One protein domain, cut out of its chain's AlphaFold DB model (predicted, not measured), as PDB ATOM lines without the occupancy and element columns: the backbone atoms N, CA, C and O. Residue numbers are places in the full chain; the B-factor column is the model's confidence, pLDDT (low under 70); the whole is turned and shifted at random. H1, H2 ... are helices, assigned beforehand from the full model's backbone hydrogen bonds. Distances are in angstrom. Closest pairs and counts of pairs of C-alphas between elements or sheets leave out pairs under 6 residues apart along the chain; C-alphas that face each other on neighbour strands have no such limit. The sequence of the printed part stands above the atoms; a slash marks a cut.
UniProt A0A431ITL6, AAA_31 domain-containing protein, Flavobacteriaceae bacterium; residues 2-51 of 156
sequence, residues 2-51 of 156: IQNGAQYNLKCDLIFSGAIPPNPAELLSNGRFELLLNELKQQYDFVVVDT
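Overview. This is residues 2 to 51 of the 156 residues of the protein "AAA_31 domain-containing protein" of Flavobacteriaceae bacterium (UniProt A0A431ITL6). Little regular structure is present: an open, hooked chain in which residues 2 to 13 make a loop folding back on itself, residues 14 to 23 run on to short helix H1, and H1 and longer H2 make a corner. Residues 44 to 51 turn back from the end of H2. The printed part has 50 residues, 18 of them in two named helices, H1 then H2, with no named strand: all helix, under half in named elements. It is loose, with a radius of gyration of the C-alphas of 13.0 A and spans of 36 by 24 by 16 A.

Along the chain. C-alpha 2 is at (34.257, 46.035, 46.458). H1, residues 24 to 29, measures 8.9 A from C-alpha 24 at (17.432, 36.250, 54.544). H2, residues 32 to 43, measures 17.2 A and ends at C-alpha 43, (26.625, 53.902, 38.799).

Arrangement. H1 and H2 are close but not clearly touching; their closest C-alphas, Leu 27 and Phe 33, are 7.2 A apart. They run the same way at a steep tilt of 69 degrees, only just short of about perpendicular. Every O i to N i+4 pair is within hydrogen-bond range in H1, and 6 of 8 in H2.

Size, cuts and confidence. The farthest C-alphas, Asn 9 and Pro 22, are 36.9 A apart. The printed part has no cut, and the H1 to H2 link is tight. Residues 2 to 10 have pLDDT under 70.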
ATOM      1  N   ILE A   2      34.144  46.468  47.847       46.69
ATOM      2  CA  ILE A   2      34.257  46.035  46.458       46.69
ATOM      3  C   ILE A   2      35.710  45.601  46.228       46.69
ATOM      4  O   ILE A   2      36.628  46.349  46.567       46.69
ATOM      5  N   GLN A   3      35.927  44.391  45.714       50.00
ATOM      6  CA  GLN A   3      37.262  43.894  45.367       50.00
ATOM      7  C   GLN A   3      37.393  43.751  43.848       50.00
ATOM      8  O   GLN A   3      36.619  43.028  43.225       50.00
ATOM      9  N   ASN A   4      38.403  44.410  43.275       49.31
ATOM     10  CA  ASN A   4      38.795  44.263  41.874       49.31
ATOM     11  C   ASN A   4      39.533  42.925  41.686       49.31
ATOM     12  O   ASN A   4      40.663  42.768  42.151       49.31
ATOM     13  N   GLY A   5      38.896  41.947  41.036       47.12
ATOM     14  CA  GLY A   5      39.487  40.639  40.726       47.12
ATOM     15  C   GLY A   5      40.348  40.669  39.456       47.12
ATOM     16  O   GLY A   5      39.954  41.235  38.441       47.12
ATOM     17  N   ALA A   6      41.537  40.064  39.506       50.50
ATOM     18  CA  ALA A   6      42.528  40.108  38.432       50.50
ATOM     19  C   ALA A   6      42.216  39.194  37.222       50.50
ATOM     20  O   ALA A   6      41.744  38.070  37.364       50.50
ATOM     21  N   GLN A   7      42.645  39.679  36.047       49.38
ATOM     22  CA  GLN A   7      42.965  38.954  34.803       49.38
ATOM     23  C   GLN A   7      41.853  38.647  33.781       49.38
ATOM     24  O   GLN A   7      41.925  37.680  33.039       49.38
ATOM     25  N   TYR A   8      40.913  39.570  33.629       49.62
ATOM     26  CA  TYR A   8      40.522  40.162  32.341       49.62
ATOM     27  C   TYR A   8      40.328  41.650  32.661       49.62
ATOM     28  O   TYR A   8      39.964  41.960  33.790       49.62
ATOM     29  N   ASN A   9      40.563  42.594  31.746       58.56
ATOM     30  CA  ASN A   9      40.321  44.026  32.026       58.56
ATOM     31  C   ASN A   9      38.802  44.343  32.050       58.56
ATOM     32  O   ASN A   9      38.331  45.312  31.454       58.56
ATOM     33  N   LEU A  10      38.014  43.455  32.660       66.50
ATOM     34  CA  LEU A  10      36.601  43.603  32.939       66.50
ATOM     35  C   LEU A  10      36.500  44.525  34.148       66.50
ATOM     36  O   LEU A  10      36.890  44.163  35.252       66.50
ATOM     37  N   LYS A  11      36.000  45.736  33.915       84.31
ATOM     38  CA  LYS A  11      35.597  46.636  34.992       84.31
ATOM     39  C   LYS A  11      34.343  46.049  35.630       84.31
ATOM     40  O   LYS A  11      33.243  46.273  35.128       84.31
ATOM     41  N   CYS A  12      34.519  45.224  36.651       88.88
ATOM     42  CA  CYS A  12      33.419  44.675  37.421       88.88
ATOM     43  C   CYS A  12      33.744  44.729  38.908       88.88
ATOM     44  O   CYS A  12      34.850  44.390  39.331       88.88
ATOM     45  N   ASP A  13      32.728  45.086  39.673       92.19
ATOM     46  CA  ASP A  13      32.784  45.181  41.116       92.19
ATOM     47  C   ASP A  13      31.938  44.064  41.729       92.19
ATOM     48  O   ASP A  13      30.920  43.650  41.171       92.19
ATOM     49  N   LEU A  14      32.391  43.534  42.865       91.50
ATOM     50  CA  LEU A  14      31.778  42.381  43.522       91.50
ATOM     51  C   LEU A  14      31.270  42.760  44.913       91.50
ATOM     52  O   LEU A  14      32.005  43.333  45.722       91.50
ATOM     53  N   ILE A  15      30.023  42.386  45.199       91.56
ATOM     54  CA  ILE A  15      29.408  42.471  46.526       91.56
ATOM     55  C   ILE A  15      29.120  41.044  46.991       91.56
ATOM     56  O   ILE A  15      28.301  40.341  46.408       91.56
ATOM     57  N   PHE A  16      29.815  40.608  48.041       90.56
ATOM     58  CA  PHE A  16      29.593  39.300  48.656       90.56
ATOM     59  C   PHE A  16      28.366  39.323  49.579       90.56
ATOM     60  O   PHE A  16      28.020  40.369  50.124       90.56
ATOM     61  N   SER A  17      27.762  38.155  49.822       86.50
ATOM     62  CA  SER A  17      26.575  37.993  50.683       86.50
ATOM     63  C   SER A  17      26.778  38.429  52.139       86.50
ATOM     64  O   SER A  17      25.808  38.638  52.860       86.50
ATOM     65  N   GLY A  18      28.031  38.549  52.588       88.25
ATOM     66  CA  GLY A  18      28.360  38.805  53.985       88.25
ATOM     67  C   GLY A  18      28.123  37.580  54.874       88.25
ATOM     68  O   GLY A  18      28.079  36.445  54.396       88.25
ATOM     69  N   ALA A  19      28.015  37.817  56.184       87.94
ATOM     70  CA  ALA A  19      27.723  36.773  57.162       87.94
ATOM     71  C   ALA A  19      26.314  36.199  56.951       87.94
ATOM     72  O   ALA A  19      25.396  36.932  56.589       87.94
ATOM     73  N   ILE A  20      26.144  34.898  57.211       84.94
ATOM     74  CA  ILE A  20      24.852  34.217  57.071       84.94
ATOM     75  C   ILE A  20      23.855  34.854  58.051       84.94
ATOM     76  O   ILE A  20      24.071  34.779  59.264       84.94
ATOM     77  N   PRO A  21      22.779  35.488  57.559       82.56
ATOM     78  CA  PRO A  21      21.804  36.121  58.425       82.56
ATOM     79  C   PRO A  21      20.845  35.073  59.007       82.56
ATOM     80  O   PRO A  21      20.594  34.048  58.371       82.56
ATOM     81  N   PRO A  22      20.239  35.335  60.178       80.50
ATOM     82  CA  PRO A  22      19.222  34.450  60.744       80.50
ATOM     83  C   PRO A  22      17.942  34.392  59.889       80.50
ATOM     84  O   PRO A  22      17.239  33.388  59.928       80.50
ATOM     85  N   ASN A  23      17.643  35.446  59.111       83.19
ATOM     86  CA  ASN A  23      16.463  35.530  58.244       83.19
ATOM     87  C   ASN A  23      16.764  36.298  56.930       83.19
ATOM     88  O   ASN A  23      16.693  37.530  56.908       83.19
ATOM     89  N   PRO A  24      17.118  35.609  55.827       79.50
ATOM     90  CA  PRO A  24      17.432  36.250  54.544       79.50
ATOM     91  C   PRO A  24      16.246  37.000  53.913       79.50
ATOM     92  O   PRO A  24      16.427  38.092  53.372       79.50
ATOM     93  N   ALA A  25      15.031  36.453  54.026       82.19
ATOM     94  CA  ALA A  25      13.820  37.018  53.426       82.19
ATOM     95  C   ALA A  25      13.517  38.431  53.944       82.19
ATOM     96  O   ALA A  25      13.129  39.325  53.189       82.19
ATOM     97  N   GLU A  26      13.723  38.656  55.241       85.00
ATOM     98  CA  GLU A  26      13.506  39.951  55.889       85.00
ATOM     99  C   GLU A  26      14.503  41.008  55.400       85.00
ATOM    100  O   GLU A  26      14.129  42.154  55.159       85.00
ATOM    101  N   LEU A  27      15.759  40.619  55.166       85.81
ATOM    102  CA  LEU A  27      16.766  41.524  54.609       85.81
ATOM    103  C   LEU A  27      16.430  41.965  53.183       85.81
ATOM    104  O   LEU A  27      16.728  43.099  52.812       85.81
ATOM    105  N   LEU A  28      15.804  41.083  52.403       86.81
ATOM    106  CA  LEU A  28      15.385  41.382  51.034       86.81
ATOM    107  C   LEU A  28      14.065  42.169  50.975       86.81
ATOM    108  O   LEU A  28      13.871  42.943  50.042       86.81
ATOM    109  N   SER A  29      13.172  41.995  51.954       87.69
ATOM    110  CA  SER A  29      11.834  42.612  51.966       87.69
ATOM    111  C   SER A  29      11.734  43.921  52.757       87.69
ATOM    112  O   SER A  29      10.787  44.673  52.547       87.69
ATOM    113  N   ASN A  30      12.708  44.257  53.609       90.56
ATOM    114  CA  ASN A  30      12.695  45.492  54.409       90.56
ATOM    115  C   ASN A  30      12.993  46.793  53.623       90.56
ATOM    116  O   ASN A  30      13.211  47.841  54.232       90.56
ATOM    117  N   GLY A  31      13.069  46.733  52.290       91.44
ATOM    118  CA  GLY A  31      13.312  47.880  51.407       91.44
ATOM    119  C   GLY A  31      14.778  48.301  51.247       91.44
ATOM    120  O   GLY A  31      15.106  48.997  50.288       91.44
ATOM    121  N   ARG A  32      15.707  47.847  52.102       92.00
ATOM    122  CA  ARG A  32      17.136  48.204  51.968       92.00
ATOM    123  C   ARG A  32      17.758  47.663  50.687       92.00
ATOM    124  O   ARG A  32      18.609  48.323  50.099       92.00
ATOM    125  N   PHE A  33      17.329  46.483  50.249       92.12
ATOM    126  CA  PHE A  33      17.798  45.900  48.994       92.12
ATOM    127  C   PHE A  33      17.355  46.727  47.778       92.12
ATOM    128  O   PHE A  33      18.149  46.961  46.873       92.12
ATOM    129  N   GLU A  34      16.125  47.242  47.782       94.31
ATOM    130  CA  GLU A  34      15.632  48.127  46.723       94.31
ATOM    131  C   GLU A  34      16.398  49.456  46.687       94.31
ATOM    132  O   GLU A  34      16.807  49.897  45.613       94.31
ATOM    133  N   LEU A  35      16.665  50.060  47.852       95.19
ATOM    134  CA  LEU A  35      17.497  51.265  47.949       95.19
ATOM    135  C   LEU A  35      18.897  51.031  47.368       95.19
ATOM    136  O   LEU A  35      19.347  51.814  46.532       95.19
ATOM    137  N   LEU A  36      19.537  49.913  47.728       94.62
ATOM    138  CA  LEU A  36      20.835  49.524  47.179       94.62
ATOM    139  C   LEU A  36      20.785  49.392  45.650       94.62
ATOM    140  O   LEU A  36      21.643  49.932  44.956       94.62
ATOM    141  N   LEU A  37      19.788  48.688  45.107       94.94
ATOM    142  CA  LEU A  37      19.656  48.532  43.658       94.94
ATOM    143  C   LEU A  37      19.463  49.881  42.954       94.94
ATOM    144  O   LEU A  37      20.041  50.088  41.890       94.94
ATOM    145  N   ASN A  38      18.695  50.802  43.537       95.12
ATOM    146  CA  ASN A  38      18.477  52.131  42.966       95.12
ATOM    147  C   ASN A  38      19.756  52.976  42.933       95.12
ATOM    148  O   ASN A  38      19.983  53.687  41.952       95.12
ATOM    149  N   GLU A  39      20.612  52.871  43.949       96.31
ATOM    150  CA  GLU A  39      21.931  53.514  43.951       96.31
ATOM    151  C   GLU A  39      22.862  52.889  42.900       96.31
ATOM    152  O   GLU A  39      23.475  53.604  42.105       96.31
ATOM    153  N   LEU A  40      22.926  51.553  42.836       95.88
ATOM    154  CA  LEU A  40      23.784  50.844  41.880       95.88
ATOM    155  C   LEU A  40      23.363  51.091  40.425       95.88
ATOM    156  O   LEU A  40      24.225  51.257  39.563       95.88
ATOM    157  N   LYS A  41      22.059  51.192  40.141       95.00
ATOM    158  CA  LYS A  41      21.540  51.514  38.797       95.00
ATOM    159  C   LYS A  41      22.044  52.857  38.256       95.00
ATOM    160  O   LYS A  41      22.092  53.031  37.044       95.00
ATOM    161  N   GLN A  42      22.417  53.803  39.122       95.94
ATOM    162  CA  GLN A  42      22.969  55.098  38.698       95.94
ATOM    163  C   GLN A  42      24.465  55.027  38.366       95.94
ATOM    164  O   GLN A  42      24.980  55.900  37.671       95.94
ATOM    165  N   GLN A  43      25.165  54.011  38.874       95.00
ATOM    166  CA  GLN A  43      26.625  53.902  38.799       95.00
ATOM    167  C   GLN A  43      27.102  52.824  37.818       95.00
ATOM    168  O   GLN A  43      28.216  52.922  37.307       95.00
ATOM    169  N   TYR A  44      26.274  51.813  37.539       94.81
ATOM    170  CA  TYR A  44      26.632  50.668  36.704       94.81
ATOM    171  C   TYR A  44      25.690  50.520  35.513       94.81
ATOM    172  O   TYR A  44      24.475  50.635  35.645       94.81
ATOM    173  N   ASP A  45      26.252  50.151  34.359       93.81
ATOM    174  CA  ASP A  45      25.464  49.777  33.179       93.81
ATOM    175  C   ASP A  45      24.628  48.507  33.419       93.81
ATOM    176  O   ASP A  45      23.553  48.340  32.844       93.81
ATOM    177  N   PHE A  46      25.143  47.590  34.244       93.75
ATOM    178  CA  PHE A  46      24.506  46.317  34.565       93.75
ATOM    179  C   PHE A  46      24.744  45.951  36.026       93.75
ATOM    180  O   PHE A  46      25.879  45.966  36.501       93.75
ATOM    181  N   VAL A  47      23.676  45.535  36.702       95.12
ATOM    182  CA  VAL A  47      23.729  44.927  38.033       95.12
ATOM    183  C   VAL A  47      23.271  43.482  37.889       95.12
ATOM    184  O   VAL A  47      22.150  43.225  37.451       95.12
ATOM    185  N   VAL A  48      24.149  42.535  38.218       94.31
ATOM    186  CA  VAL A  48      23.843  41.100  38.179       94.31
ATOM    187  C   VAL A  48      23.712  40.603  39.608       94.31
ATOM    188  O   VAL A  48      24.644  40.732  40.398       94.31
ATOM    189  N   VAL A  49      22.554  40.034  39.929       93.44
ATOM    190  CA  VAL A  49      22.279  39.439  41.236       93.44
ATOM    191  C   VAL A  49      22.255  37.927  41.067       93.44
ATOM    192  O   VAL A  49      21.414  37.405  40.337       93.44
ATOM    193  N   ASP A  50      23.194  37.237  41.711       90.69
ATOM    194  CA  ASP A  50      23.191  35.776  41.774       90.69
ATOM    195  C   ASP A  50      22.207  35.299  42.850       90.69
ATOM    196  O   ASP A  50      22.090  35.902  43.920       90.69
ATOM    197  N   THR A  51      21.478  34.225  42.561       87.31
ATOM    198  CA  THR A  51      20.408  33.711  43.425       87.31
ATOM    199  C   THR A  51      20.529  32.207  43.600       87.31
ATOM    200  O   THR A  51      20.974  31.502  42.697       87.31
TER     201      THR A  51